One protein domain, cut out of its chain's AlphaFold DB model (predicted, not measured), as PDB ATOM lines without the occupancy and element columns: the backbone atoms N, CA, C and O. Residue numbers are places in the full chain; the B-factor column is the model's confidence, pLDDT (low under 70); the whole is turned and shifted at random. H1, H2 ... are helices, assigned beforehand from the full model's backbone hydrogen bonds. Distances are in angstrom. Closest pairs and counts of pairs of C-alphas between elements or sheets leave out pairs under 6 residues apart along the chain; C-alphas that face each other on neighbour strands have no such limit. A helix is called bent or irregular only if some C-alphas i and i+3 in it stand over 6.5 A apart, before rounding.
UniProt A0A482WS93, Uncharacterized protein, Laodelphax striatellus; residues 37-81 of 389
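AT A GLANCE: This is residues 37 to 81 of the 389 residues of an uncharacterized protein of Laodelphax striatellus (UniProt A0A482WS93). The model is a wide, open bracket: the long helix H2 makes the base, H3 meets it near one end at nearly a right angle to form an L, and the short helix H1 sits by the other end of H2, well away from H3. The space between H1 and H3 is empty. The printed part has 45 residues with three named helices, in the order H1, H2, H3, and no named strand; its class is all helix. It is only just loose, close to extended, with a radius of gyration of the C-alphas of 13.8 A, and its C-alphas span 37 by 21 by 12 A, only just elongated.

HOW THE PARTS SIT: Begin with H2, residues 46 to 64, the longest helix by residues. It is irregular: the C-alphas of residues 60 and 63 are 7.3 A apart, and its line is a rough one. Look next at H3, residues 67 to 81, which touches H2 and stands about perpendicular to it, at 79 degrees. Their closest C-alphas are those of Pro 63 and Arg 70, 5.5 A apart. H2 touches H3 with residues 59 to 64 alone, and H3 touches H2 with residues 69 to 73 alone. Now go to H1, residues 37 to 43, which is close to H2 but not clearly touching it. Their closest C-alphas are those of Ile 41 and Leu 49, 7.5 A apart. H1 and H2 stand at a steep tilt of 51 degrees and run opposite ways. H1 and H3 are apart. In the backbone, every O i to N i+4 pair of H1 is within hydrogen-bond range, against 13 of 15 in H2 and 9 of 11 in H3.

IN THESE COORDINATES: Find C-alpha 46 at (-47.989, 2.309, 36.194); from there H2 runs 28.3 A to C-alpha 64 at (-37.183, -2.403, 61.870). H3 runs from Glu 67 to Tyr 81, 19.8 A from first to last C-alpha, and ends with C-alpha 81 at (-28.561, 14.360, 57.508). H3 is neither bent nor irregular, but only just: C-alphas 69 and 72 are 6.1 A apart. H1 runs from Ile 37, with its C-alpha at (-49.920, 15.577, 41.497), to Ser 43, 9.8 A from first to last C-alpha.

THE WHOLE: The two C-alphas farthest apart are those of Tyr 39 and Glu 67, at 38.9 A, while the first and last printed C-alphas, of Ile 37 and Tyr 81, are 26.7 A apart. Residues 75 to 81, which belong to H3, stand free, and so do residues 50 to 57 of H2 and residues 42 to 48, of which 46 to 48 belong to H2. The links from H1 to H2 and from H2 to H3 are tight, with 2 residues each. The printed part has no cut. The mean pLDDT of the printed part is 93.4, and no printed residue is under 70.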
ATOM      1  N   ILE A  37     -50.014  17.013  41.182       91.81
ATOM      2  CA  ILE A  37     -49.920  15.577  41.497       91.81
ATOM      3  C   ILE A  37     -50.892  14.760  40.645       91.81
ATOM      4  O   ILE A  37     -50.520  13.699  40.149       91.81
ATOM      5  N   SER A  38     -52.114  15.254  40.437       90.88
ATOM      6  CA  SER A  38     -53.100  14.608  39.565       90.88
ATOM      7  C   SER A  38     -52.558  14.462  38.141       90.88
ATOM      8  O   SER A  38     -52.596  13.373  37.562       90.88
ATOM      9  N   TYR A  39     -51.950  15.530  37.616       91.44
ATOM     10  CA  TYR A  39     -51.272  15.493  36.325       91.44
ATOM     11  C   TYR A  39     -50.143  14.453  36.305       91.44
ATOM     12  O   TYR A  39     -50.166  13.564  35.452       91.44
ATOM     13  N   LEU A  40     -49.229  14.492  37.281       92.75
ATOM     14  CA  LEU A  40     -48.075  13.591  37.361       92.75
ATOM     15  C   LEU A  40     -48.489  12.117  37.445       92.75
ATOM     16  O   LEU A  40     -47.933  11.281  36.734       92.75
ATOM     17  N   ILE A  41     -49.489  11.786  38.265       91.81
ATOM     18  CA  ILE A  41     -50.027  10.421  38.362       91.81
ATOM     19  C   ILE A  41     -50.635   9.988  37.025       91.81
ATOM     20  O   ILE A  41     -50.470   8.841  36.618       91.81
ATOM     21  N   SER A  42     -51.327  10.889  36.325       90.56
ATOM     22  CA  SER A  42     -51.955  10.560  35.043       90.56
ATOM     23  C   SER A  42     -50.955  10.380  33.894       90.56
ATOM     24  O   SER A  42     -51.242   9.619  32.970       90.56
ATOM     25  N   SER A  43     -49.802  11.057  33.950       93.12
ATOM     26  CA  SER A  43     -48.774  11.039  32.902       93.12
ATOM     27  C   SER A  43     -47.653  10.024  33.139       93.12
ATOM     28  O   SER A  43     -46.868   9.774  32.228       93.12
ATOM     29  N   THR A  44     -47.540   9.469  34.347       95.12
ATOM     30  CA  THR A  44     -46.492   8.502  34.710       95.12
ATOM     31  C   THR A  44     -46.969   7.074  34.459       95.12
ATOM     32  O   THR A  44     -48.129   6.735  34.705       95.12
ATOM     33  N   ASP A  45     -46.076   6.212  33.976       95.81
ATOM     34  CA  ASP A  45     -46.396   4.808  33.750       95.81
ATOM     35  C   ASP A  45     -46.692   4.063  35.068       95.81
ATOM     36  O   ASP A  45     -46.178   4.384  36.144       95.81
ATOM     37  N   HIS A  46     -47.542   3.033  34.996       93.19
ATOM     38  CA  HIS A  46     -47.989   2.309  36.194       93.19
ATOM     39  C   HIS A  46     -46.860   1.546  36.885       93.19
ATOM     40  O   HIS A  46     -46.918   1.369  38.100       93.19
ATOM     41  N   SER A  47     -45.838   1.105  36.142       97.19
ATOM     42  CA  SER A  47     -44.705   0.381  36.722       97.19
ATOM     43  C   SER A  47     -43.877   1.304  37.612       97.19
ATOM     44  O   SER A  47     -43.606   0.965  38.762       97.19
ATOM     45  N   THR A  48     -43.572   2.510  37.136       97.38
ATOM     46  CA  THR A  48     -42.880   3.555  37.894       97.38
ATOM     47  C   THR A  48     -43.681   3.979  39.119       97.38
ATOM     48  O   THR A  48     -43.119   4.058  40.213       97.38
ATOM     49  N   LEU A  49     -44.998   4.182  38.983       94.94
ATOM     50  CA  LEU A  49     -45.864   4.495  40.126       94.94
ATOM     51  C   LEU A  49     -45.852   3.373  41.175       94.94
ATOM     52  O   LEU A  49     -45.689   3.647  42.364       94.94
ATOM     53  N   ASN A  50     -45.974   2.113  40.751       96.38
ATOM     54  CA  ASN A  50     -45.916   0.967  41.656       96.38
ATOM     55  C   ASN A  50     -44.550   0.865  42.349       96.38
ATOM     56  O   ASN A  50     -44.492   0.732  43.569       96.38
ATOM     57  N   ASN A  51     -43.452   0.995  41.601       98.06
ATOM     58  CA  ASN A  51     -42.097   0.969  42.154       98.06
ATOM     59  C   ASN A  51     -41.891   2.083  43.184       98.06
ATOM     60  O   ASN A  51     -41.332   1.829  44.249       98.06
ATOM     61  N   TYR A  52     -42.400   3.288  42.915       96.88
ATOM     62  CA  TYR A  52     -42.384   4.384  43.877       96.88
ATOM     63  C   TYR A  52     -43.154   4.026  45.156       96.88
ATOM     64  O   TYR A  52     -42.612   4.166  46.251       96.88
ATOM     65  N   LEU A  53     -44.387   3.522  45.044       95.12
ATOM     66  CA  LEU A  53     -45.207   3.152  46.206       95.12
ATOM     67  C   LEU A  53     -44.562   2.037  47.043       95.12
ATOM     68  O   LEU A  53     -44.491   2.155  48.269       95.12
ATOM     69  N   ILE A  54     -44.035   0.995  46.394       97.69
ATOM     70  CA  ILE A  54     -43.304  -0.087  47.064       97.69
ATOM     71  C   ILE A  54     -42.028   0.447  47.715       97.69
ATOM     72  O   ILE A  54     -41.736   0.094  48.854       97.69
ATOM     73  N   TRP A  55     -41.297   1.351  47.066       96.19
ATOM     74  CA  TRP A  55     -40.121   1.974  47.668       96.19
ATOM     75  C   TRP A  55     -40.470   2.779  48.926       96.19
ATOM     76  O   TRP A  55     -39.797   2.644  49.949       96.19
ATOM     77  N   ARG A  56     -41.563   3.558  48.908       95.94
ATOM     78  CA  ARG A  56     -42.054   4.271  50.103       95.94
ATOM     79  C   ARG A  56     -42.390   3.311  51.243       95.94
ATOM     80  O   ARG A  56     -42.100   3.633  52.395       95.94
ATOM     81  N   LEU A  57     -42.968   2.150  50.927       94.94
ATOM     82  CA  LEU A  57     -43.234   1.089  51.896       94.94
ATOM     83  C   LEU A  57     -41.926   0.520  52.461       94.94
ATOM     84  O   LEU A  57     -41.750   0.493  53.674       94.94
ATOM     85  N   VAL A  58     -40.986   0.132  51.597       95.06
ATOM     86  CA  VAL A  58     -39.687  -0.426  51.999       95.06
ATOM     87  C   VAL A  58     -38.960   0.536  52.935       95.06
ATOM     88  O   VAL A  58     -38.640   0.150  54.056       95.06
ATOM     89  N   VAL A  59     -38.786   1.803  52.541       92.88
ATOM     90  CA  VAL A  59     -38.091   2.819  53.353       92.88
ATOM     91  C   VAL A  59     -38.731   2.996  54.731       92.88
ATOM     92  O   VAL A  59     -38.012   3.153  55.716       92.88
ATOM     93  N   LYS A  60     -40.066   2.915  54.828       93.12
ATOM     94  CA  LYS A  60     -40.781   2.990  56.111       93.12
ATOM     95  C   LYS A  60     -40.405   1.843  57.058       93.12
ATOM     96  O   LYS A  60     -40.333   2.067  58.264       93.12
ATOM     97  N   TYR A  61     -40.169   0.639  56.530       95.62
ATOM     98  CA  TYR A  61     -39.919  -0.564  57.333       95.62
ATOM     99  C   TYR A  61     -38.441  -0.933  57.504       95.62
ATOM    100  O   TYR A  61     -38.122  -1.645  58.455       95.62
ATOM    101  N   LEU A  62     -37.532  -0.417  56.663       94.12
ATOM    102  CA  LEU A  62     -36.080  -0.654  56.759       94.12
ATOM    103  C   LEU A  62     -35.504  -0.532  58.187       94.12
ATOM    104  O   LEU A  62     -34.727  -1.413  58.567       94.12
ATOM    105  N   PRO A  63     -35.880   0.471  59.014       92.50
ATOM    106  CA  PRO A  63     -35.327   0.619  60.364       92.50
ATOM    107  C   PRO A  63     -35.636  -0.555  61.301       92.50
ATOM    108  O   PRO A  63     -34.931  -0.753  62.289       92.50
ATOM    109  N   TYR A  64     -36.684  -1.328  61.011       94.81
ATOM    110  CA  TYR A  64     -37.183  -2.403  61.870       94.81
ATOM    111  C   TYR A  64     -36.667  -3.793  61.477       94.81
ATOM    112  O   TYR A  64     -36.976  -4.775  62.150       94.81
ATOM    113  N   LEU A  65     -35.880  -3.884  60.403       94.62
ATOM    114  CA  LEU A  65     -35.363  -5.142  59.872       94.62
ATOM    115  C   LEU A  65     -33.980  -5.498  60.444       94.62
ATOM    116  O   LEU A  65     -33.406  -4.812  61.299       94.62
ATOM    117  N   SER A  66     -33.434  -6.621  59.971       94.50
ATOM    118  CA  SER A  66     -32.089  -7.067  60.330       94.50
ATOM    119  C   SER A  66     -31.019  -6.055  59.903       94.50
ATOM    120  O   SER A  66     -31.240  -5.158  59.088       94.50
ATOM    121  N   GLU A  67     -29.825  -6.196  60.469       92.31
ATOM    122  CA  GLU A  67     -28.703  -5.283  60.230       92.31
ATOM    123  C   GLU A  67     -28.366  -5.093  58.746       92.31
ATOM    124  O   GLU A  67     -28.092  -3.973  58.326       92.31
ATOM    125  N   LYS A  68     -28.499  -6.149  57.934       95.94
ATOM    126  CA  LYS A  68     -28.264  -6.107  56.481       95.94
ATOM    127  C   LYS A  68     -29.115  -5.052  55.760       95.94
ATOM    128  O   LYS A  68     -28.680  -4.519  54.747       95.94
ATOM    129  N   PHE A  69     -30.302  -4.745  56.284       94.38
ATOM    130  CA  PHE A  69     -31.194  -3.707  55.756       94.38
ATOM    131  C   PHE A  69     -30.993  -2.356  56.449       94.38
ATOM    132  O   PHE A  69     -31.071  -1.312  55.805       94.38
ATOM    133  N   ARG A  70     -30.699  -2.362  57.754       92.06
ATOM    134  CA  ARG A  70     -30.466  -1.128  58.521       92.06
ATOM    135  C   ARG A  70     -29.164  -0.432  58.129       92.06
ATOM    136  O   ARG A  70     -29.129   0.788  58.101       92.06
ATOM    137  N   HIS A  71     -28.115  -1.180  57.801       91.69
ATOM    138  CA  HIS A  71     -26.820  -0.616  57.425       91.69
ATOM    139  C   HIS A  71     -26.896   0.333  56.209       91.69
ATOM    140  O   HIS A  71     -26.519   1.495  56.364       91.69
ATOM    141  N   PRO A  72     -27.447  -0.062  55.040       92.44
ATOM    142  CA  PRO A  72     -27.598   0.862  53.913       92.44
ATOM    143  C   PRO A  72     -28.548   2.026  54.212       92.44
ATOM    144  O   PRO A  72     -28.314   3.137  53.744       92.44
ATOM    145  N   TYR A  73     -29.579   1.811  55.032       91.19
ATOM    146  CA  TYR A  73     -30.450   2.893  55.495       91.19
ATOM    147  C   TYR A  73     -29.690   3.931  56.341       91.19
ATOM    148  O   TYR A  73     -29.870   5.131  56.153       91.19
ATOM    149  N   ASN A  74     -28.805   3.482  57.232       90.31
ATOM    150  CA  ASN A  74     -27.974   4.363  58.049       90.31
ATOM    151  C   ASN A  74     -26.943   5.118  57.200       90.31
ATOM    152  O   ASN A  74     -26.746   6.306  57.429       90.31
ATOM    153  N   MET A  75     -26.340   4.478  56.188       90.44
ATOM    154  CA  MET A  75     -25.470   5.175  55.226       90.44
ATOM    155  C   MET A  75     -26.232   6.277  54.481       90.44
ATOM    156  O   MET A  75     -25.780   7.413  54.430       90.44
ATOM    157  N   PHE A  76     -27.441   5.976  53.998       90.38
ATOM    158  CA  PHE A  76     -28.292   6.975  53.351       90.38
ATOM    159  C   PHE A  76     -28.636   8.149  54.285       90.38
ATOM    160  O   PHE A  76     -28.611   9.304  53.867       90.38
ATOM    161  N   ARG A  77     -28.927   7.881  55.566       88.88
ATOM    162  CA  ARG A  77     -29.164   8.936  56.568       88.88
ATOM    163  C   ARG A  77     -27.915   9.745  56.890       88.88
ATOM    164  O   ARG A  77     -28.032  10.949  57.101       88.88
ATOM    165  N   LYS A  78     -26.745   9.112  56.914       90.38
ATOM    166  CA  LYS A  78     -25.461   9.794  57.078       90.38
ATOM    167  C   LYS A  78     -25.231  10.797  55.954       90.38
ATOM    168  O   LYS A  78     -24.919  11.947  56.242       90.38
ATOM    169  N   ASP A  79     -25.473  10.399  54.711       91.19
ATOM    170  CA  ASP A  79     -25.305  11.288  53.558       91.19
ATOM    171  C   ASP A  79     -26.352  12.413  53.538       91.19
ATOM    172  O   ASP A  79     -26.037  13.552  53.203       91.19
ATOM    173  N   LEU A  80     -27.599  12.113  53.925       89.62
ATOM    174  CA  LEU A  80     -28.700  13.079  53.873       89.62
ATOM    175  C   LEU A  80     -28.715  14.068  55.050       89.62
ATOM    176  O   LEU A  80     -29.040  15.239  54.863       89.62
ATOM    177  N   TYR A  81     -28.415  13.598  56.261       87.44
ATOM    178  CA  TYR A  81     -28.561  14.360  57.508       87.44
ATOM    179  C   TYR A  81     -27.237  14.601  58.246       87.44
ATOM    180  O   TYR A  81     -27.236  15.270  59.277       87.44
TER     181      TYR A  81